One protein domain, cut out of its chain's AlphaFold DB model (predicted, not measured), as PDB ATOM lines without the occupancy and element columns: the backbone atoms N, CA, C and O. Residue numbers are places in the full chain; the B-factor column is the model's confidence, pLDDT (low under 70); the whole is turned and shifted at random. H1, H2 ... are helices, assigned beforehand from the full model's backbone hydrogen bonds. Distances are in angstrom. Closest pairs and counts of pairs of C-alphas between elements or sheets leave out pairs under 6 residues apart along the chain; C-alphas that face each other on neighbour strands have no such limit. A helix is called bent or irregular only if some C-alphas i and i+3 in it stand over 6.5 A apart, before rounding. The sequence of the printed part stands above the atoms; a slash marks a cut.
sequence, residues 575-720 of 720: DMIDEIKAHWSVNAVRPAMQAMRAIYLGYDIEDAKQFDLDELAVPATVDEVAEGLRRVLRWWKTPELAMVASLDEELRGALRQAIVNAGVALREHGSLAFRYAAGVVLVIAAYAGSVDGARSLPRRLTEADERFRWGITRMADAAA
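What this domain is: This is residues 575 to 720 of the 720 residues of an uncharacterized protein of Methylobacterium sp. XJLW (UniProt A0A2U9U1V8). Five helices, H2, H3, H5, H6 and H7, form an up-and-down bundle with H6 in its core, while H4 crosses one end and short H1 sits near that end. H7 is the longest helix, and residues 713 to 720 stick out past the body. The printed part has 146 residues with seven named helices, H1 to H7 in order, and no named strand; its class is all helix. It is compact, with a radius of gyration of the C-alphas of 15.7 A, yet elongated in outline, spanning 56 by 30 by 25 A.

Where its parts are: Find C-alpha 575 at (-39.499, -0.104, 24.801), where H1 begins and runs to 581. H2 follows at 589 to 601, 18.4 A long, and H3 at 622 to 635, 20.2 A. Next read H4, 639 to 650, 17.6 A; H5, 654 to 672, 22.6 A, with a kink of 69 degrees near residue 666; and H6, 674 to 687, 20.7 A. H7, 691 to 719, is 42.4 A long with a kink of 43 degrees near residue 698, and ends at C-alpha 719, (-47.374, -44.355, 48.114). Four helices are irregular: C-alphas 640 and 643 in H4 are 7.6 A apart, 668 and 671 in H5 9.6 A, 678 and 681 in H6 7.3 A, and 695 and 698 in H7 7.3 A.

How they stand to each other: Start in the bundle, each helix running against the one before it in the chain. H5 and H6, a hairpin, touch at a shallow tilt of 21 degrees; their closest C-alphas are Ala 662 and Ala 677, 4.7 A. H6 and H7, also a hairpin, touch at Tyr 687 and Gly 693, 4.4 A. H2 and H3, a third hairpin, touch at a steep tilt of 43 degrees, closest at Tyr 600 and Gly 628, 4.3 A. H3 touches H5 at Ala 626 and Gly 663, 6.1 A. H2, with Met 593, touches H6 at Ala 685, 5.2 A. H4, with residues 640 to 644 alone, touches H2, closest at Leu 641 and Ala 592, 5.5 A. H1 and H7 only just touch, with 3 pairs of C-alphas within 8 A, closest at Ile 577 and Val 691, 6.1 A. H2 and H7 are apart. Every O i to N i+4 pair is within hydrogen-bond range in H1, H2 and H3; H4 has 6 of 8, H5 13 of 15, H6 7 of 10 and H7 23 of 25.

The domain as a whole: The C-alphas of Ser 585 and Ala 720, the chain's last residue, are the two farthest apart, 55.7 A. The printed part has no cut. The link from H2 to H3, residues 602 to 621, is long. Look for pLDDT under 70 at residues 583 to 586, 614, 617 and 718 to 720.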
ATOM      1  N   ASP A 575     -40.961  -0.109  24.857       82.62
ATOM      2  CA  ASP A 575     -39.499  -0.104  24.801       82.62
ATOM      3  C   ASP A 575     -38.929  -1.529  24.877       82.62
ATOM      4  O   ASP A 575     -38.093  -1.909  24.062       82.62
ATOM      5  N   MET A 576     -39.455  -2.370  25.773       85.62
ATOM      6  CA  MET A 576     -39.047  -3.775  25.886       85.62
ATOM      7  C   MET A 576     -39.489  -4.620  24.684       85.62
ATOM      8  O   MET A 576     -38.778  -5.526  24.248       85.62
ATOM      9  N   ILE A 577     -40.659  -4.331  24.108       86.00
ATOM     10  CA  ILE A 577     -41.121  -4.987  22.875       86.00
ATOM     11  C   ILE A 577     -40.184  -4.663  21.709       86.00
ATOM     12  O   ILE A 577     -39.852  -5.567  20.936       86.00
ATOM     13  N   ASP A 578     -39.779  -3.404  21.578       82.81
ATOM     14  CA  ASP A 578     -38.897  -2.941  20.509       82.81
ATOM     15  C   ASP A 578     -37.474  -3.494  20.694       82.81
ATOM     16  O   ASP A 578     -36.871  -3.959  19.725       82.81
ATOM     17  N   GLU A 579     -36.995  -3.586  21.936       84.12
ATOM     18  CA  GLU A 579     -35.715  -4.209  22.289       84.12
ATOM     19  C   GLU A 579     -35.681  -5.713  21.953       84.12
ATOM     20  O   GLU A 579     -34.746  -6.202  21.317       84.12
ATOM     21  N   ILE A 580     -36.739  -6.463  22.295       84.25
ATOM     22  CA  ILE A 580     -36.850  -7.894  21.959       84.25
ATOM     23  C   ILE A 580     -36.946  -8.099  20.436       84.25
ATOM     24  O   ILE A 580     -36.416  -9.083  19.910       84.25
ATOM     25  N   LYS A 581     -37.611  -7.187  19.711       81.12
ATOM     26  CA  LYS A 581     -37.760  -7.234  18.245       81.12
ATOM     27  C   LYS A 581     -36.534  -6.737  17.479       81.12
ATOM     28  O   LYS A 581     -36.465  -6.966  16.268       81.12
ATOM     29  N   ALA A 582     -35.598  -6.060  18.142       78.00
ATOM     30  CA  ALA A 582     -34.407  -5.528  17.504       78.00
ATOM     31  C   ALA A 582     -33.611  -6.637  16.793       78.00
ATOM     32  O   ALA A 582     -33.570  -7.797  17.217       78.00
ATOM     33  N   HIS A 583     -32.963  -6.273  15.682       59.31
ATOM     34  CA  HIS A 583     -32.092  -7.182  14.940       59.31
ATOM     35  C   HIS A 583     -31.008  -7.760  15.866       59.31
ATOM     36  O   HIS A 583     -30.527  -7.080  16.770       59.31
ATOM     37  N   TRP A 584     -30.583  -9.004  15.619       56.38
ATOM     38  CA  TRP A 584     -29.695  -9.760  16.518       56.38
ATOM     39  C   TRP A 584     -28.364  -9.063  16.845       56.38
ATOM     40  O   TRP A 584     -27.748  -9.389  17.850       56.38
ATOM     41  N   SER A 585     -27.928  -8.116  16.012       52.34
ATOM     42  CA  SER A 585     -26.706  -7.326  16.204       52.34
ATOM     43  C   SER A 585     -26.871  -6.096  17.112       52.34
ATOM     44  O   SER A 585     -25.885  -5.412  17.358       52.34
ATOM     45  N   VAL A 586     -28.097  -5.766  17.538       67.00
ATOM     46  CA  VAL A 586     -28.424  -4.584  18.369       67.00
ATOM     47  C   VAL A 586     -29.231  -4.962  19.623       67.00
ATOM     48  O   VAL A 586     -29.227  -4.211  20.586       67.00
ATOM     49  N   ASN A 587     -29.878  -6.131  19.635       79.88
ATOM     50  CA  ASN A 587     -30.668  -6.643  20.758       79.88
ATOM     51  C   ASN A 587     -29.792  -6.937  21.994       79.88
ATOM     52  O   ASN A 587     -28.920  -7.804  21.936       79.88
ATOM     53  N   ALA A 588     -30.059  -6.261  23.113       83.00
ATOM     54  CA  ALA A 588     -29.381  -6.433  24.398       83.00
ATOM     55  C   ALA A 588     -30.013  -7.520  25.293       83.00
ATOM     56  O   ALA A 588     -29.351  -8.030  26.199       83.00
ATOM     57  N   VAL A 589     -31.255  -7.940  25.026       84.38
ATOM     58  CA  VAL A 589     -31.936  -9.025  25.762       84.38
ATOM     59  C   VAL A 589     -31.254 -10.367  25.504       84.38
ATOM     60  O   VAL A 589     -30.992 -11.118  26.442       84.38
ATOM     61  N   ARG A 590     -30.921 -10.685  24.249       82.31
ATOM     62  CA  ARG A 590     -30.301 -11.974  23.898       82.31
ATOM     63  C   ARG A 590     -28.908 -12.163  24.535       82.31
ATOM     64  O   ARG A 590     -28.718 -13.213  25.151       82.31
ATOM     65  N   PRO A 591     -27.970 -11.198  24.464       86.31
ATOM     66  CA  PRO A 591     -26.702 -11.264  25.191       86.31
ATOM     67  C   PRO A 591     -26.886 -11.403  26.705       86.31
ATOM     68  O   PRO A 591     -26.191 -12.199  27.329       86.31
ATOM     69  N   ALA A 592     -27.861 -10.706  27.300       88.81
ATOM     70  CA  ALA A 592     -28.126 -10.797  28.735       88.81
ATOM     71  C   ALA A 592     -28.698 -12.171  29.150       88.81
ATOM     72  O   ALA A 592     -28.334 -12.712  30.193       88.81
ATOM     73  N   MET A 593     -29.535 -12.797  28.312       89.75
ATOM     74  CA  MET A 593     -30.018 -14.170  28.534       89.75
ATOM     75  C   MET A 593     -28.905 -15.213  28.370       89.75
ATOM     76  O   MET A 593     -28.866 -16.197  29.112       89.75
ATOM     77  N   GLN A 594     -27.975 -14.991  27.436       87.62
ATOM     78  CA  GLN A 594     -26.767 -15.812  27.300       87.62
ATOM     79  C   GLN A 594     -25.842 -15.653  28.513       87.62
ATOM     80  O   GLN A 594     -25.376 -16.658  29.044       87.62
ATOM     81  N   ALA A 595     -25.657 -14.430  29.020       89.00
ATOM     82  CA  ALA A 595     -24.898 -14.169  30.242       89.00
ATOM     83  C   ALA A 595     -25.528 -14.859  31.463       89.00
ATOM     84  O   ALA A 595     -24.831 -15.535  32.214       89.00
ATOM     85  N   MET A 596     -26.856 -14.792  31.624       91.50
ATOM     86  CA  MET A 596     -27.566 -15.499  32.700       91.50
ATOM     87  C   MET A 596     -27.327 -17.013  32.644       91.50
ATOM     88  O   MET A 596     -27.118 -17.655  33.676       91.50
ATOM     89  N   ARG A 597     -27.322 -17.590  31.439       90.00
ATOM     90  CA  ARG A 597     -27.037 -19.012  31.231       90.00
ATOM     91  C   ARG A 597     -25.575 -19.362  31.511       90.00
ATOM     92  O   ARG A 597     -25.326 -20.380  32.149       90.00
ATOM     93  N   ALA A 598     -24.626 -18.530  31.086       89.38
ATOM     94  CA  ALA A 598     -23.208 -18.710  31.393       89.38
ATOM     95  C   ALA A 598     -22.961 -18.691  32.912       89.38
ATOM     96  O   ALA A 598     -22.351 -19.617  33.445       89.38
ATOM     97  N   ILE A 599     -23.551 -17.722  33.625       90.38
ATOM     98  CA  ILE A 599     -23.482 -17.602  35.091       90.38
ATOM     99  C   ILE A 599     -24.095 -18.825  35.781       90.38
ATOM    100  O   ILE A 599     -23.541 -19.322  36.766       90.38
ATOM    101  N   TYR A 600     -25.222 -19.328  35.271       91.12
ATOM    102  CA  TYR A 600     -25.861 -20.544  35.775       91.12
ATOM    103  C   TYR A 600     -24.959 -21.775  35.616       91.12
ATOM    104  O   TYR A 600     -24.794 -22.551  36.557       91.12
ATOM    105  N   LEU A 601     -24.308 -21.919  34.462       88.62
ATOM    106  CA  LEU A 601     -23.405 -23.034  34.170       88.62
ATOM    107  C   LEU A 601     -22.027 -22.897  34.841       88.62
ATOM    108  O   LEU A 601     -21.388 -23.904  35.113       88.62
ATOM    109  N   GLY A 602     -21.618 -21.682  35.214       86.06
ATOM    110  CA  GLY A 602     -20.381 -21.417  35.965       86.06
ATOM    111  C   GLY A 602     -19.203 -20.997  35.107       86.06
ATOM    112  O   GLY A 602     -18.068 -21.094  35.560       86.06
ATOM    113  N   TYR A 603     -19.482 -20.532  33.895       86.75
ATOM    114  CA  TYR A 603     -18.479 -20.012  32.978       86.75
ATOM    115  C   TYR A 603     -18.337 -18.500  33.126       86.75
ATOM    116  O   TYR A 603     -19.298 -17.806  33.476       86.75
ATOM    117  N   ASP A 604     -17.141 -18.002  32.816       83.94
ATOM    118  CA  ASP A 604     -16.934 -16.576  32.585       83.94
ATOM    119  C   ASP A 604     -17.767 -16.131  31.369       83.94
ATOM    120  O   ASP A 604     -17.919 -16.860  30.385       83.94
ATOM    121  N   ILE A 605     -18.339 -14.934  31.456       81.81
ATOM    122  CA  ILE A 605     -19.201 -14.342  30.434       81.81
ATOM    123  C   ILE A 605     -18.399 -14.061  29.158       81.81
ATOM    124  O   ILE A 605     -18.943 -14.208  28.064       81.81
ATOM    125  N   GLU A 606     -17.122 -13.679  29.271       77.94
ATOM    126  CA  GLU A 606     -16.275 -13.416  28.099       77.94
ATOM    127  C   GLU A 606     -15.851 -14.705  27.385       77.94
ATOM    128  O   GLU A 606     -15.876 -14.765  26.152       77.94
ATOM    129  N   ASP A 607     -15.564 -15.768  28.138       74.31
ATOM    130  CA  ASP A 607     -15.235 -17.081  27.574       74.31
ATOM    131  C   ASP A 607     -16.464 -17.721  26.911       74.31
ATOM    132  O   ASP A 607     -16.374 -18.261  25.808       74.31
ATOM    133  N   ALA A 608     -17.644 -17.564  27.521       70.69
ATOM    134  CA  ALA A 608     -18.923 -18.066  27.016       70.69
ATOM    135  C   ALA A 608     -19.357 -17.482  25.660       70.69
ATOM    136  O   ALA A 608     -20.237 -18.046  25.012       70.69
ATOM    137  N   LYS A 609     -18.751 -16.381  25.194       76.50
ATOM    138  CA  LYS A 609     -19.007 -15.830  23.848       76.50
ATOM    139  C   LYS A 609     -18.368 -16.658  22.729       76.50
ATOM    140  O   LYS A 609     -18.723 -16.468  21.568       76.50
ATOM    141  N   GLN A 610     -17.407 -17.526  23.054       72.38
ATOM    142  CA  GLN A 610     -16.594 -18.253  22.074       72.38
ATOM    143  C   GLN A 610     -17.179 -19.617  21.676       72.38
ATOM    144  O   GLN A 610     -16.722 -20.210  20.698       72.38
ATOM    145  N   PHE A 611     -18.180 -20.116  22.401       75.56
ATOM    146  CA  PHE A 611     -18.793 -21.425  22.173       75.56
ATOM    147  C   PHE A 611     -20.313 -21.375  22.336       75.56
ATOM    148  O   PHE A 611     -20.861 -20.487  22.987       75.56
ATOM    149  N   ASP A 612     -21.010 -22.334  21.726       76.50
ATOM    150  CA  ASP A 612     -22.460 -22.424  21.847       76.50
ATOM    151  C   ASP A 612     -22.850 -23.050  23.195       76.50
ATOM    152  O   ASP A 612     -22.586 -24.221  23.470       76.50
ATOM    153  N   LEU A 613     -23.508 -22.262  24.051       75.31
ATOM    154  CA  LEU A 613     -24.006 -22.717  25.352       75.31
ATOM    155  C   LEU A 613     -25.096 -23.799  25.227       75.31
ATOM    156  O   LEU A 613     -25.406 -24.455  26.227       75.31
ATOM    157  N   ASP A 614     -25.694 -23.980  24.041       69.44
ATOM    158  CA  ASP A 614     -26.615 -25.081  23.725       69.44
ATOM    159  C   ASP A 614     -25.940 -26.447  23.603       69.44
ATOM    160  O   ASP A 614     -26.604 -27.464  23.803       69.44
ATOM    161  N   GLU A 615     -24.628 -26.489  23.370       70.00
ATOM    162  CA  GLU A 615     -23.869 -27.735  23.207       70.00
ATOM    163  C   GLU A 615     -23.200 -28.213  24.508       70.00
ATOM    164  O   GLU A 615     -22.639 -29.310  24.563       70.00
ATOM    165  N   LEU A 616     -23.279 -27.417  25.578       73.31
ATOM    166  CA  LEU A 616     -22.663 -27.734  26.863       73.31
ATOM    167  C   LEU A 616     -23.532 -28.630  27.748       73.31
ATOM    168  O   LEU A 616     -24.762 -28.549  27.761       73.31
ATOM    169  N   ALA A 617     -22.861 -29.461  28.548       69.69
ATOM    170  CA  ALA A 617     -23.514 -30.343  29.503       69.69
ATOM    171  C   ALA A 617     -24.310 -29.541  30.549       69.69
ATOM    172  O   ALA A 617     -23.790 -28.634  31.200       69.69
ATOM    173  N   VAL A 618     -25.584 -29.901  30.707       73.56
ATOM    174  CA  VAL A 618     -26.467 -29.376  31.757       73.56
ATOM    175  C   VAL A 618     -25.998 -29.929  33.114       73.56
ATOM    176  O   VAL A 618     -25.571 -31.086  33.152       73.56
ATOM    177  N   PRO A 619     -26.089 -29.156  34.217       80.44
ATOM    178  CA  PRO A 619     -25.746 -29.623  35.559       80.44
ATOM    179  C   PRO A 619     -26.340 -30.999  35.872       80.44
ATOM    180  O   PRO A 619     -27.531 -31.230  35.646       80.44
ATOM    181  N   ALA A 620     -25.509 -31.911  36.377       81.00
ATOM    182  CA  ALA A 620     -25.845 -33.322  36.559       81.00
ATOM    183  C   ALA A 620     -26.204 -33.668  38.011       81.00
ATOM    184  O   ALA A 620     -26.807 -34.714  38.263       81.00
ATOM    185  N   THR A 621     -25.865 -32.795  38.963       87.50
ATOM    186  CA  THR A 621     -26.080 -33.023  40.397       87.50
ATOM    187  C   THR A 621     -26.970 -31.954  41.033       87.50
ATOM    188  O   THR A 621     -27.046 -30.813  40.576       87.50
ATOM    189  N   VAL A 622     -27.669 -32.328  42.112       87.50
ATOM    190  CA  VAL A 622     -28.524 -31.409  42.892       87.50
ATOM    191  C   VAL A 622     -27.718 -30.209  43.400       87.50
ATOM    192  O   VAL A 622     -28.212 -29.083  43.347       87.50
ATOM    193  N   ASP A 623     -26.473 -30.438  43.821       87.75
ATOM    194  CA  ASP A 623     -25.582 -29.395  44.332       87.75
ATOM    195  C   ASP A 623     -25.147 -28.415  43.238       87.75
ATOM    196  O   ASP A 623     -25.167 -27.204  43.462       87.75
ATOM    197  N   GLU A 624     -24.838 -28.900  42.029       88.06
ATOM    198  CA  GLU A 624     -24.514 -28.038  40.886       88.06
ATOM    199  C   GLU A 624     -25.694 -27.149  40.481       88.06
ATOM    200  O   GLU A 624     -25.507 -25.955  40.238       88.06
ATOM    201  N   VAL A 625     -26.915 -27.699  40.445       90.06
ATOM    202  CA  VAL A 625     -28.125 -26.919  40.135       90.06
ATOM    203  C   VAL A 625     -28.395 -25.898  41.239       90.06
ATOM    204  O   VAL A 625     -28.638 -24.727  40.946       90.06
ATOM    205  N   ALA A 626     -28.319 -26.304  42.510       90.50
ATOM    206  CA  ALA A 626     -28.534 -25.403  43.638       90.50
ATOM    207  C   ALA A 626     -27.522 -24.246  43.638       90.50
ATOM    208  O   ALA A 626     -27.902 -23.090  43.844       90.50
ATOM    209  N   GLU A 627     -26.250 -24.533  43.363       91.06
ATOM    210  CA  GLU A 627     -25.207 -23.515  43.280       91.06
ATOM    211  C   GLU A 627     -25.354 -22.630  42.034       91.06
ATOM    212  O   GLU A 627     -25.159 -21.417  42.122       91.06
ATOM    213  N   GLY A 628     -25.778 -23.187  40.895       90.81
ATOM    214  CA  GLY A 628     -26.101 -22.433  39.681       90.81
ATOM    215  C   GLY A 628     -27.233 -21.425  39.892       90.81
ATOM    216  O   GLY A 628     -27.090 -20.250  39.550       90.81
ATOM    217  N   LEU A 629     -28.339 -21.836  40.528       93.19
ATOM    218  CA  LEU A 629     -29.459 -20.937  40.846       93.19
ATOM    219  C   LEU A 629     -29.029 -19.821  41.815       93.19
ATOM    220  O   LEU A 629     -29.381 -18.656  41.621       93.19
ATOM    221  N   ARG A 630     -28.210 -20.143  42.829       92.44
ATOM    222  CA  ARG A 630     -27.642 -19.138  43.749       92.44
ATOM    223  C   ARG A 630     -26.705 -18.165  43.041       92.44
ATOM    224  O   ARG A 630     -26.717 -16.980  43.367       92.44
ATOM    225  N   ARG A 631     -25.880 -18.636  42.099       93.06
ATOM    226  CA  ARG A 631     -25.001 -17.781  41.284       93.06
ATOM    227  C   ARG A 631     -25.814 -16.763  40.492       93.06
ATOM    228  O   ARG A 631     -25.545 -15.574  40.622       93.06
ATOM    229  N   VAL A 632     -26.864 -17.193  39.794       92.50
ATOM    230  CA  VAL A 632     -27.748 -16.276  39.051       92.50
ATOM    231  C   VAL A 632     -28.375 -15.222  39.969       92.50
ATOM    232  O   VAL A 632     -28.348 -14.036  39.649       92.50
ATOM    233  N   LEU A 633     -28.878 -15.614  41.146       92.19
ATOM    234  CA  LEU A 633     -29.469 -14.664  42.097       92.19
ATOM    235  C   LEU A 633     -28.446 -13.677  42.686       92.19
ATOM    236  O   LEU A 633     -28.785 -12.515  42.901       92.19
ATOM    237  N   ARG A 634     -27.197 -14.105  42.925       92.94
ATOM    238  CA  ARG A 634     -26.112 -13.208  43.372       92.94
ATOM    239  C   ARG A 634     -25.767 -12.158  42.318       92.94
ATOM    240  O   ARG A 634     -25.498 -11.014  42.672       92.94
ATOM    241  N   TRP A 635     -25.803 -12.544  41.047       91.62
ATOM    242  CA  TRP A 635     -25.456 -11.679  39.918       91.62
ATOM    243  C   TRP A 635     -26.638 -10.861  39.385       91.62
ATOM    244  O   TRP A 635     -26.475 -10.058  38.477       91.62
ATOM    245  N   TRP A 636     -27.834 -11.005  39.958       91.62
ATOM    246  CA  TRP A 636     -29.062 -10.410  39.418       91.62
ATOM    247  C   TRP A 636     -29.010  -8.886  39.219       91.62
ATOM    248  O   TRP A 636     -29.724  -8.347  38.381       91.62
ATOM    249  N   LYS A 637     -28.187  -8.183  40.007       87.06
ATOM    250  CA  LYS A 637     -28.025  -6.721  39.953       87.06
ATOM    251  C   LYS A 637     -26.771  -6.263  39.201       87.06
ATOM    252  O   LYS A 637     -26.455  -5.076  39.249       87.06
ATOM    253  N   THR A 638     -26.019  -7.168  38.578       88.81
ATOM    254  CA  THR A 638     -24.796  -6.790  37.863       88.81
ATOM    255  C   THR A 638     -25.130  -6.175  36.497       88.81
ATOM    256  O   THR A 638     -26.215  -6.428  35.961       88.81
ATOM    257  N   PRO A 639     -24.232  -5.356  35.914       86.31
ATOM    258  CA  PRO A 639     -24.462  -4.724  34.613       86.31
ATOM    259  C   PRO A 639     -24.798  -5.724  33.500       86.31
ATOM    260  O   PRO A 639     -25.594  -5.425  32.614       86.31
ATOM    261  N   GLU A 640     -24.243  -6.932  33.569       86.12
ATOM    262  CA  GLU A 640     -24.410  -7.984  32.567       86.12
ATOM    263  C   GLU A 640     -25.818  -8.597  32.585       86.12
ATOM    264  O   GLU A 640     -26.300  -9.064  31.552       86.12
ATOM    265  N   LEU A 641     -26.506  -8.554  33.735       89.50
ATOM    266  CA  LEU A 641     -27.896  -8.998  33.890       89.50
ATOM    267  C   LEU A 641     -28.897  -7.842  33.980       89.50
ATOM    268  O   LEU A 641     -30.085  -8.090  34.179       89.50
ATOM    269  N   ALA A 642     -28.470  -6.592  33.767       89.06
ATOM    270  CA  ALA A 642     -29.339  -5.419  33.875       89.06
ATOM    271  C   ALA A 642     -30.590  -5.525  32.984       89.06
ATOM    272  O   ALA A 642     -31.692  -5.183  33.409       89.06
ATOM    273  N   MET A 643     -30.445  -6.074  31.773       89.88
ATOM    274  CA  MET A 643     -31.577  -6.278  30.865       89.88
ATOM    275  C   MET A 643     -32.498  -7.431  31.308       89.88
ATOM    276  O   MET A 643     -33.710  -7.358  31.121       89.88
ATOM    277  N   VAL A 644     -31.958  -8.474  31.954       90.69
ATOM    278  CA  VAL A 644     -32.768  -9.544  32.571       90.69
ATOM    279  C   VAL A 644     -33.563  -8.995  33.753       90.69
ATOM    280  O   VAL A 644     -34.742  -9.308  33.896       90.69
ATOM    281  N   ALA A 645     -32.941  -8.149  34.577       91.00
ATOM    282  CA  ALA A 645     -33.591  -7.497  35.706       91.00
ATOM    283  C   ALA A 645     -34.695  -6.527  35.254       91.00
ATOM    284  O   ALA A 645     -35.787  -6.566  35.810       91.00
ATOM    285  N   SER A 646     -34.443  -5.733  34.208       90.88
ATOM    286  CA  SER A 646     -35.446  -4.857  33.585       90.88
ATOM    287  C   SER A 646     -36.648  -5.652  33.057       90.88
ATOM    288  O   SER A 646     -37.800  -5.332  33.351       90.88
ATOM    289  N   LEU A 647     -36.395  -6.769  32.362       91.12
ATOM    290  CA  LEU A 647     -37.467  -7.662  31.917       91.12
ATOM    291  C   LEU A 647     -38.233  -8.272  33.103       91.12
ATOM    292  O   LEU A 647     -39.457  -8.351  33.066       91.12
ATOM    293  N   ASP A 648     -37.544  -8.693  34.164       93.44
ATOM    294  CA  ASP A 648     -38.180  -9.227  35.375       93.44
ATOM    295  C   ASP A 648     -39.083  -8.196  36.063       93.44
ATOM    296  O   ASP A 648     -40.158  -8.555  36.535       93.44
ATOM    297  N   GLU A 649     -38.703  -6.917  36.078       92.38
ATOM    298  CA  GLU A 649     -39.537  -5.833  36.614       92.38
ATOM    299  C   GLU A 649     -40.843  -5.671  35.827       92.38
ATOM    300  O   GLU A 649     -41.920  -5.620  36.430       92.38
ATOM    301  N   GLU A 650     -40.792  -5.706  34.492       89.94
ATOM    302  CA  GLU A 650     -42.001  -5.688  33.656       89.94
ATOM    303  C   GLU A 650     -42.877  -6.931  33.850       89.94
ATOM    304  O   GLU A 650     -44.110  -6.864  33.818       89.94
ATOM    305  N   LEU A 651     -42.238  -8.072  34.109       91.44
ATOM    306  CA  LEU A 651     -42.899  -9.332  34.433       91.44
ATOM    307  C   LEU A 651     -43.298  -9.440  35.915       91.44
ATOM    308  O   LEU A 651     -43.731 -10.509  36.351       91.44
ATOM    309  N   ARG A 652     -43.204  -8.348  36.689       89.75
ATOM    310  CA  ARG A 652     -43.577  -8.260  38.114       89.75
ATOM    311  C   ARG A 652     -42.835  -9.260  39.013       89.75
ATOM    312  O   ARG A 652     -43.409  -9.785  39.964       89.75
ATOM    313  N   GLY A 653     -41.569  -9.533  38.715       89.69
ATOM    314  CA  GLY A 653     -40.698 -10.408  39.503       89.69
ATOM    315  C   GLY A 653     -40.846 -11.904  39.212       89.69
ATOM    316  O   GLY A 653     -40.322 -12.726  39.968       89.69
ATOM    317  N   ALA A 654     -41.576 -12.286  38.158       91.56
ATOM    318  CA  ALA A 654     -41.890 -13.685  37.873       91.56
ATOM    319  C   ALA A 654     -40.649 -14.560  37.608       91.56
ATOM    320  O   ALA A 654     -40.651 -15.737  37.969       91.56
ATOM    321  N   LEU A 655     -39.588 -14.011  37.004       93.81
ATOM    322  CA  LEU A 655     -38.385 -14.778  36.663       93.81
ATOM    323  C   LEU A 655     -37.598 -15.107  37.928       93.81
ATOM    324  O   LEU A 655     -37.250 -16.261  38.183       93.81
ATOM    325  N   ARG A 656     -37.382 -14.090  38.762       93.75
ATOM    326  CA  ARG A 656     -36.690 -14.237  40.042       93.75
ATOM    327  C   ARG A 656     -37.459 -15.142  40.993       93.75
ATOM    328  O   ARG A 656     -36.856 -16.006  41.626       93.75
ATOM    329  N   GLN A 657     -38.783 -14.991  41.058       93.25
ATOM    330  CA  GLN A 657     -39.631 -15.840  41.891       93.25
ATOM    331  C   GLN A 657     -39.561 -17.308  41.456       93.25
ATOM    332  O   GLN A 657     -39.466 -18.183  42.311       93.25
ATOM    333  N   ALA A 658     -39.539 -17.596  40.150       93.62
ATOM    334  CA  ALA A 658     -39.398 -18.963  39.653       93.62
ATOM    335  C   ALA A 658     -38.043 -19.591  40.025       93.62
ATOM    336  O   ALA A 658     -37.994 -20.748  40.437       93.62
ATOM    337  N   ILE A 659     -36.949 -18.824  39.942       94.50
ATOM    338  CA  ILE A 659     -35.608 -19.280  40.354       94.50
ATOM    339  C   ILE A 659     -35.565 -19.555  41.865       94.50
ATOM    340  O   ILE A 659     -34.999 -20.563  42.297       94.50
ATOM    341  N   VAL A 660     -36.197 -18.702  42.677       94.12
ATOM    342  CA  VAL A 660     -36.316 -18.912  44.129       94.12
ATOM    343  C   VAL A 660     -37.163 -20.149  44.440       94.12
ATOM    344  O   VAL A 660     -36.716 -20.990  45.218       94.12
ATOM    345  N   ASN A 661     -38.327 -20.310  43.803       92.25
ATOM    346  CA  ASN A 661     -39.203 -21.473  43.988       92.25
ATOM    347  C   ASN A 661     -38.489 -22.778  43.619       92.25
ATOM    348  O   ASN A 661     -38.571 -23.749  44.365       92.25
ATOM    349  N   ALA A 662     -37.724 -22.788  42.525       91.44
ATOM    350  CA  ALA A 662     -36.890 -23.922  42.139       91.44
ATOM    351  C   ALA A 662     -35.821 -24.252  43.192       91.44
ATOM    352  O   ALA A 662     -35.619 -25.419  43.528       91.44
ATOM    353  N   GLY A 663     -35.164 -23.234  43.755       91.25
ATOM    354  CA  GLY A 663     -34.184 -23.413  44.827       91.25
ATOM    355  C   GLY A 663     -34.793 -23.932  46.136       91.25
ATOM    356  O   GLY A 663     -34.169 -24.744  46.822       91.25
ATOM    357  N   VAL A 664     -36.009 -23.496  46.479       91.50
ATOM    358  CA  VAL A 664     -36.771 -24.010  47.630       91.50
ATOM    359  C   VAL A 664     -37.193 -25.459  47.385       91.50
ATOM    360  O   VAL A 664     -36.908 -26.316  48.217       91.50
ATOM    361  N   ALA A 665     -37.742 -25.766  46.207       88.94
ATOM    362  CA  ALA A 665     -38.141 -27.119  45.826       88.94
ATOM    363  C   ALA A 665     -36.970 -28.115  45.870       88.94
ATOM    364  O   ALA A 665     -37.131 -29.233  46.355       88.94
ATOM    365  N   LEU A 666     -35.774 -27.715  45.418       89.88
ATOM    366  CA  LEU A 666     -34.564 -28.538  45.543       89.88
ATOM    367  C   LEU A 666     -34.185 -28.820  46.994       89.88
ATOM    368  O   LEU A 666     -33.755 -29.927  47.305       89.88
ATOM    369  N   ARG A 667     -34.342 -27.834  47.884       90.12
ATOM    370  CA  ARG A 667     -34.043 -27.996  49.310       90.12
ATOM    371  C   ARG A 667     -35.035 -28.935  49.996       90.12
ATOM    372  O   ARG A 667     -34.627 -29.720  50.840       90.12
ATOM    373  N   GLU A 668     -36.314 -28.837  49.644       89.06
ATOM    374  CA  GLU A 668     -37.399 -29.587  50.289       89.06
ATOM    375  C   GLU A 668     -37.560 -31.007  49.733       89.06
ATOM    376  O   GLU A 668     -37.891 -31.927  50.479       89.06
ATOM    377  N   HIS A 669     -37.303 -31.209  48.437       87.75
ATOM    378  CA  HIS A 669     -37.609 -32.465  47.740       87.75
ATOM    379  C   HIS A 669     -36.403 -33.116  47.041       87.75
ATOM    380  O   HIS A 669     -36.550 -34.174  46.424       87.75
ATOM    381  N   GLY A 670     -35.210 -32.518  47.121       87.06
ATOM    382  CA  GLY A 670     -33.957 -33.106  46.641       87.06
ATOM    383  C   GLY A 670     -34.018 -33.573  45.182       87.06
ATOM    384  O   GLY A 670     -34.324 -32.803  44.269       87.06
ATOM    385  N   SER A 671     -33.743 -34.862  44.953       83.69
ATOM    386  CA  SER A 671     -33.710 -35.472  43.616       83.69
ATOM    387  C   SER A 671     -35.054 -35.433  42.879       83.69
ATOM    388  O   SER A 671     -35.064 -35.406  41.647       83.69
ATOM    389  N   LEU A 672     -36.187 -35.365  43.590       84.31
ATOM    390  CA  LEU A 672     -37.514 -35.267  42.972       84.31
ATOM    391  C   LEU A 672     -37.725 -33.908  42.282       84.31
ATOM    392  O   LEU A 672     -38.358 -33.845  41.230       84.31
ATOM    393  N   ALA A 673     -37.142 -32.834  42.825       86.69
ATOM    394  CA  ALA A 673     -37.191 -31.486  42.250       86.69
ATOM    395  C   ALA A 673     -36.121 -31.227  41.181       86.69
ATOM    396  O   ALA A 673     -36.186 -30.215  40.480       86.69
ATOM    397  N   PHE A 674     -35.146 -32.130  41.034       87.31
ATOM    398  CA  PHE A 674     -33.956 -31.926  40.208       87.31
ATOM    399  C   PHE A 674     -34.280 -31.521  38.766       87.31
ATOM    400  O   PHE A 674     -33.793 -30.503  38.283       87.31
ATOM    401  N   ARG A 675     -35.159 -32.270  38.086       84.44
ATOM    402  CA  ARG A 675     -35.506 -32.001  36.677       84.44
ATOM    403  C   ARG A 675     -36.256 -30.686  36.485       84.44
ATOM    404  O   ARG A 675     -36.041 -30.015  35.482       84.44
ATOM    405  N   TYR A 676     -37.136 -30.340  37.424       88.44
ATOM    406  CA  TYR A 676     -37.862 -29.072  37.396       88.44
ATOM    407  C   TYR A 676     -36.875 -27.912  37.543       88.44
ATOM    408  O   TYR A 676     -36.794 -27.054  36.667       88.44
ATOM    409  N   ALA A 677     -36.058 -27.947  38.593       89.25
ATOM    410  CA  ALA A 677     -35.141 -26.864  38.908       89.25
ATOM    411  C   ALA A 677     -34.010 -26.700  37.880       89.25
ATOM    412  O   ALA A 677     -33.667 -25.569  37.541       89.25
ATOM    413  N   ALA A 678     -33.495 -27.799  37.316       87.75
ATOM    414  CA  ALA A 678     -32.474 -27.759  36.269       87.75
ATOM    415  C   ALA A 678     -32.959 -27.065  34.979       87.75
ATOM    416  O   ALA A 678     -32.151 -26.518  34.227       87.75
ATOM    417  N   GLY A 679     -34.272 -27.081  34.721       86.62
ATOM    418  CA  GLY A 679     -34.877 -26.522  33.515       86.62
ATOM    419  C   GLY A 679     -35.268 -25.045  33.604       86.62
ATOM    420  O   GLY A 679     -35.395 -24.406  32.562       86.62
ATOM    421  N   VAL A 680     -35.451 -24.475  34.804       90.69
ATOM    422  CA  VAL A 680     -36.061 -23.137  34.968       90.69
ATOM    423  C   VAL A 680     -35.284 -22.040  34.235       90.69
ATOM    424  O   VAL A 680     -35.879 -21.277  33.477       90.69
ATOM    425  N   VAL A 681     -33.958 -21.983  34.385       90.38
ATOM    426  CA  VAL A 681     -33.127 -20.952  33.733       90.38
ATOM    427  C   VAL A 681     -33.127 -21.106  32.207       90.38
ATOM    428  O   VAL A 681     -33.189 -20.112  31.484       90.38
ATOM    429  N   LEU A 682     -33.129 -22.346  31.709       87.06
ATOM    430  CA  LEU A 682     -33.176 -22.640  30.273       87.06
ATOM    431  C   LEU A 682     -34.520 -22.238  29.659       87.06
ATOM    432  O   LEU A 682     -34.555 -21.649  28.581       87.06
ATOM    433  N   VAL A 683     -35.624 -22.506  30.363       89.12
ATOM    434  CA  VAL A 683     -36.969 -22.079  29.955       89.12
ATOM    435  C   VAL A 683     -37.037 -20.555  29.869       89.12
ATOM    436  O   VAL A 683     -37.507 -20.028  28.862       89.12
ATOM    437  N   ILE A 684     -36.522 -19.837  30.871       92.12
ATOM    438  CA  ILE A 684     -36.495 -18.367  30.849       92.12
ATOM    439  C   ILE A 684     -35.717 -17.864  29.625       92.12
ATOM    440  O   ILE A 684     -36.252 -17.079  28.840       92.12
ATOM    441  N   ALA A 685     -34.494 -18.360  29.418       87.94
ATOM    442  CA  ALA A 685     -33.630 -17.926  28.321       87.94
ATOM    443  C   ALA A 685     -34.219 -18.236  26.932       87.94
ATOM    444  O   ALA A 685     -34.141 -17.404  26.027       87.94
ATOM    445  N   ALA A 686     -34.848 -19.403  26.755       86.00
ATOM    446  CA  ALA A 686     -35.427 -19.816  25.479       86.00
ATOM    447  C   ALA A 686     -36.647 -18.969  25.083       86.00
ATOM    448  O   ALA A 686     -36.787 -18.572  23.924       86.00
ATOM    449  N   TYR A 687     -37.535 -18.673  26.036       88.62
ATOM    450  CA  TYR A 687     -38.774 -17.946  25.749       88.62
ATOM    451  C   TYR A 687     -38.599 -16.424  25.744       88.62
ATOM    452  O   TYR A 687     -39.362 -15.745  25.059       88.62
ATOM    453  N   ALA A 688     -37.577 -15.878  26.408       86.88
ATOM    454  CA  ALA A 688     -37.280 -14.446  26.356       86.88
ATOM    455  C   ALA A 688     -36.859 -13.948  24.956       86.88
ATOM    456  O   ALA A 688     -36.894 -12.749  24.691       86.88
ATOM    457  N   GLY A 689     -36.504 -14.852  24.032       80.31
ATOM    458  CA  GLY A 689     -36.075 -14.513  22.671       80.31
ATOM    459  C   GLY A 689     -37.182 -14.053  21.713       80.31
ATOM    460  O   GLY A 689     -36.888 -13.740  20.561       80.31
ATOM    461  N   SER A 690     -38.447 -14.029  22.141       88.19
ATOM    462  CA  SER A 690     -39.555 -13.474  21.353       88.19
ATOM    463  C   SER A 690     -40.562 -12.754  22.243       88.19
ATOM    464  O   SER A 690     -40.704 -13.091  23.416       88.19
ATOM    465  N   VAL A 691     -41.298 -11.790  21.683       87.81
ATOM    466  CA  VAL A 691     -42.276 -10.987  22.441       87.81
ATOM    467  C   VAL A 691     -43.390 -11.863  23.012       87.81
ATOM    468  O   VAL A 691     -43.711 -11.755  24.191       87.81
ATOM    469  N   ASP A 692     -43.947 -12.767  22.206       88.75
ATOM    470  CA  ASP A 692     -44.997 -13.684  22.668       88.75
ATOM    471  C   ASP A 692     -44.462 -14.676  23.705       88.75
ATOM    472  O   ASP A 692     -45.139 -14.991  24.686       88.75
ATOM    473  N   GLY A 693     -43.213 -15.119  23.531       88.75
ATOM    474  CA  GLY A 693     -42.510 -15.933  24.511       88.75
ATOM    475  C   GLY A 693     -42.383 -15.214  25.854       88.75
ATOM    476  O   GLY A 693     -42.894 -15.723  26.851       88.75
ATOM    477  N   ALA A 694     -41.813 -14.006  25.863       90.25
ATOM    478  CA  ALA A 694     -41.620 -13.183  27.054       90.25
ATOM    479  C   ALA A 694     -42.944 -12.834  27.757       90.25
ATOM    480  O   ALA A 694     -43.048 -12.979  28.973       90.25
ATOM    481  N   ARG A 695     -43.994 -12.469  27.007       92.62
ATOM    482  CA  ARG A 695     -45.337 -12.218  27.568       92.62
ATOM    483  C   ARG A 695     -45.919 -13.442  28.268       92.62
ATOM    484  O   ARG A 695     -46.594 -13.306  29.286       92.62
ATOM    485  N   SER A 696     -45.649 -14.634  27.738       92.81
ATOM    486  CA  SER A 696     -46.163 -15.892  28.284       92.81
ATOM    487  C   SER A 696     -45.343 -16.467  29.445       92.81
ATOM    488  O   SER A 696     -45.790 -17.436  30.064       92.81
ATOM    489  N   LEU A 697     -44.168 -15.901  29.758       92.31
ATOM    490  CA  LEU A 697     -43.253 -16.424  30.782       92.31
ATOM    491  C   LEU A 697     -43.906 -16.562  32.167       92.31
ATOM    492  O   LEU A 697     -43.805 -17.652  32.730       92.31
ATOM    493  N   PRO A 698     -44.632 -15.564  32.713       92.69
ATOM    494  CA  PRO A 698     -45.251 -15.706  34.033       92.69
ATOM    495  C   PRO A 698     -46.246 -16.865  34.099       92.69
ATOM    496  O   PRO A 698     -46.234 -17.635  35.060       92.69
ATOM    497  N   ARG A 699     -47.058 -17.045  33.049       92.06
ATOM    498  CA  ARG A 699     -47.984 -18.178  32.943       92.06
ATOM    499  C   ARG A 699     -47.227 -19.499  32.906       92.06
ATOM    500  O   ARG A 699     -47.491 -20.365  33.728       92.06
ATOM    501  N   ARG A 700     -46.253 -19.639  32.004       90.00
ATOM    502  CA  ARG A 700     -45.501 -20.893  31.818       90.00
ATOM    503  C   ARG A 700     -44.728 -21.312  33.067       90.00
ATOM    504  O   ARG A 700     -44.694 -22.496  33.387       90.00
ATOM    505  N   LEU A 701     -44.107 -20.359  33.761       91.94
ATOM    506  CA  LEU A 701     -43.349 -20.630  34.983       91.94
ATOM    507  C   LEU A 701     -44.272 -21.038  36.138       91.94
ATOM    508  O   LEU A 701     -43.946 -21.971  36.868       91.94
ATOM    509  N   THR A 702     -45.444 -20.404  36.250       89.56
ATOM    510  CA  THR A 702     -46.458 -20.764  37.255       89.56
ATOM    511  C   THR A 702     -47.052 -22.143  36.973       89.56
ATOM    512  O   THR A 702     -47.088 -22.988  37.859       89.56
ATOM    513  N   GLU A 703     -47.433 -22.420  35.722       89.31
ATOM    514  CA  GLU A 703     -47.943 -23.733  35.304       89.31
ATOM    515  C   GLU A 703     -46.924 -24.853  35.554       89.31
ATOM    516  O   GLU A 703     -47.298 -25.956  35.955       89.31
ATOM    517  N   ALA A 704     -45.633 -24.586  35.334       87.31
ATOM    518  CA  ALA A 704     -44.569 -25.549  35.597       87.31
ATOM    519  C   ALA A 704     -44.399 -25.839  37.102       87.31
ATOM    520  O   ALA A 704     -44.251 -27.004  37.469       87.31
ATOM    521  N   ASP A 705     -44.456 -24.811  37.957       88.69
ATOM    522  CA  ASP A 705     -44.400 -24.943  39.426       88.69
ATOM    523  C   ASP A 705     -45.621 -25.709  39.969       88.69
ATOM    524  O   ASP A 705     -45.486 -26.681  40.714       88.69
ATOM    525  N   GLU A 706     -46.828 -25.349  39.527       89.31
ATOM    526  CA  GLU A 706     -48.074 -26.013  39.929       89.31
ATOM    527  C   GLU A 706     -48.117 -27.477  39.495       89.31
ATOM    528  O   GLU A 706     -48.498 -28.353  40.276       89.31
ATOM    529  N   ARG A 707     -47.685 -27.764  38.263       88.56
ATOM    530  CA  ARG A 707     -47.627 -29.131  37.743       88.56
ATOM    531  C   ARG A 707     -46.626 -29.985  38.511       88.56
ATOM    532  O   ARG A 707     -46.888 -31.165  38.739       88.56
ATOM    533  N   PHE A 708     -45.494 -29.405  38.903       88.69
ATOM    534  CA  PHE A 708     -44.514 -30.077  39.747       88.69
ATOM    535  C   PHE A 708     -45.102 -30.414  41.125       88.69
ATOM    536  O   PHE A 708     -45.068 -31.581  41.523       88.69
ATOM    537  N   ARG A 709     -45.722 -29.442  41.810       88.44
ATOM    538  CA  ARG A 709     -46.369 -29.668  43.116       88.44
ATOM    539  C   ARG A 709     -47.468 -30.720  43.040       88.44
ATOM    540  O   ARG A 709     -47.495 -31.632  43.859       88.44
ATOM    541  N   TRP A 710     -48.324 -30.641  42.023       87.19
ATOM    542  CA  TRP A 710     -49.364 -31.641  41.783       87.19
ATOM    543  C   TRP A 710     -48.775 -33.041  41.564       87.19
ATOM    544  O   TRP A 710     -49.291 -34.019  42.103       87.19
ATOM    545  N   GLY A 711     -47.664 -33.137  40.826       86.12
ATOM    546  CA  GLY A 711     -46.928 -34.386  40.633       86.12
ATOM    547  C   GLY A 711     -46.419 -34.987  41.945       86.12
ATOM    548  O   GLY A 711     -46.590 -36.186  42.160       86.12
ATOM    549  N   ILE A 712     -45.872 -34.166  42.849       85.06
ATOM    550  CA  ILE A 712     -45.461 -34.616  44.189       85.06
ATOM    551  C   ILE A 712     -46.661 -35.138  44.978       85.06
ATOM    552  O   ILE A 712     -46.584 -36.237  45.525       85.06
ATOM    553  N   THR A 713     -47.776 -34.404  45.005       83.06
ATOM    554  CA  THR A 713     -48.983 -34.836  45.724       83.06
ATOM    555  C   THR A 713     -49.498 -36.173  45.192       83.06
ATOM    556  O   THR A 713     -49.804 -37.061  45.973       83.06
ATOM    557  N   ARG A 714     -49.517 -36.374  43.868       83.00
ATOM    558  CA  ARG A 714     -49.915 -37.653  43.252       83.00
ATOM    559  C   ARG A 714     -48.971 -38.803  43.596       83.00
ATOM    560  O   ARG A 714     -49.438 -39.923  43.770       83.00
ATOM    561  N   MET A 715     -47.666 -38.549  43.674       79.62
ATOM    562  CA  MET A 715     -46.695 -39.566  44.087       79.62
ATOM    563  C   MET A 715     -46.845 -39.925  45.570       79.62
ATOM    564  O   MET A 715     -46.711 -41.095  45.911       79.62
ATOM    565  N   ALA A 716     -47.164 -38.952  46.429       72.50
ATOM    566  CA  ALA A 716     -47.475 -39.193  47.838       72.50
ATOM    567  C   ALA A 716     -48.790 -39.978  48.006       72.50
ATOM    568  O   ALA A 716     -48.809 -40.975  48.719       72.50
ATOM    569  N   ASP A 717     -49.847 -39.594  47.281       74.06
ATOM    570  CA  ASP A 717     -51.154 -40.272  47.276       74.06
ATOM    571  C   ASP A 717     -51.084 -41.715  46.742       74.06
ATOM    572  O   ASP A 717     -51.945 -42.525  47.057       74.06
ATOM    573  N   ALA A 718     -50.101 -42.030  45.891       69.25
ATOM    574  CA  ALA A 718     -49.887 -43.373  45.347       69.25
ATOM    575  C   ALA A 718     -48.974 -44.254  46.222       69.25
ATOM    576  O   ALA A 718     -48.887 -45.459  45.981       69.25
ATOM    577  N   ALA A 719     -48.251 -43.657  47.173       61.50
ATOM    578  CA  ALA A 719     -47.374 -44.355  48.114       61.50
ATOM    579  C   ALA A 719     -48.038 -44.608  49.483       61.50
ATOM    580  O   ALA A 719     -47.556 -45.463  50.228       61.50
ATOM    581  N   ALA A 720     -49.099 -43.860  49.804       51.47
ATOM    582  CA  ALA A 720     -50.021 -44.102  50.916       51.47
ATOM    583  C   ALA A 720     -51.081 -45.146  50.531       51.47
ATOM    584  O   ALA A 720     -51.503 -45.898  51.440       51.47
TER     585      ALA A 720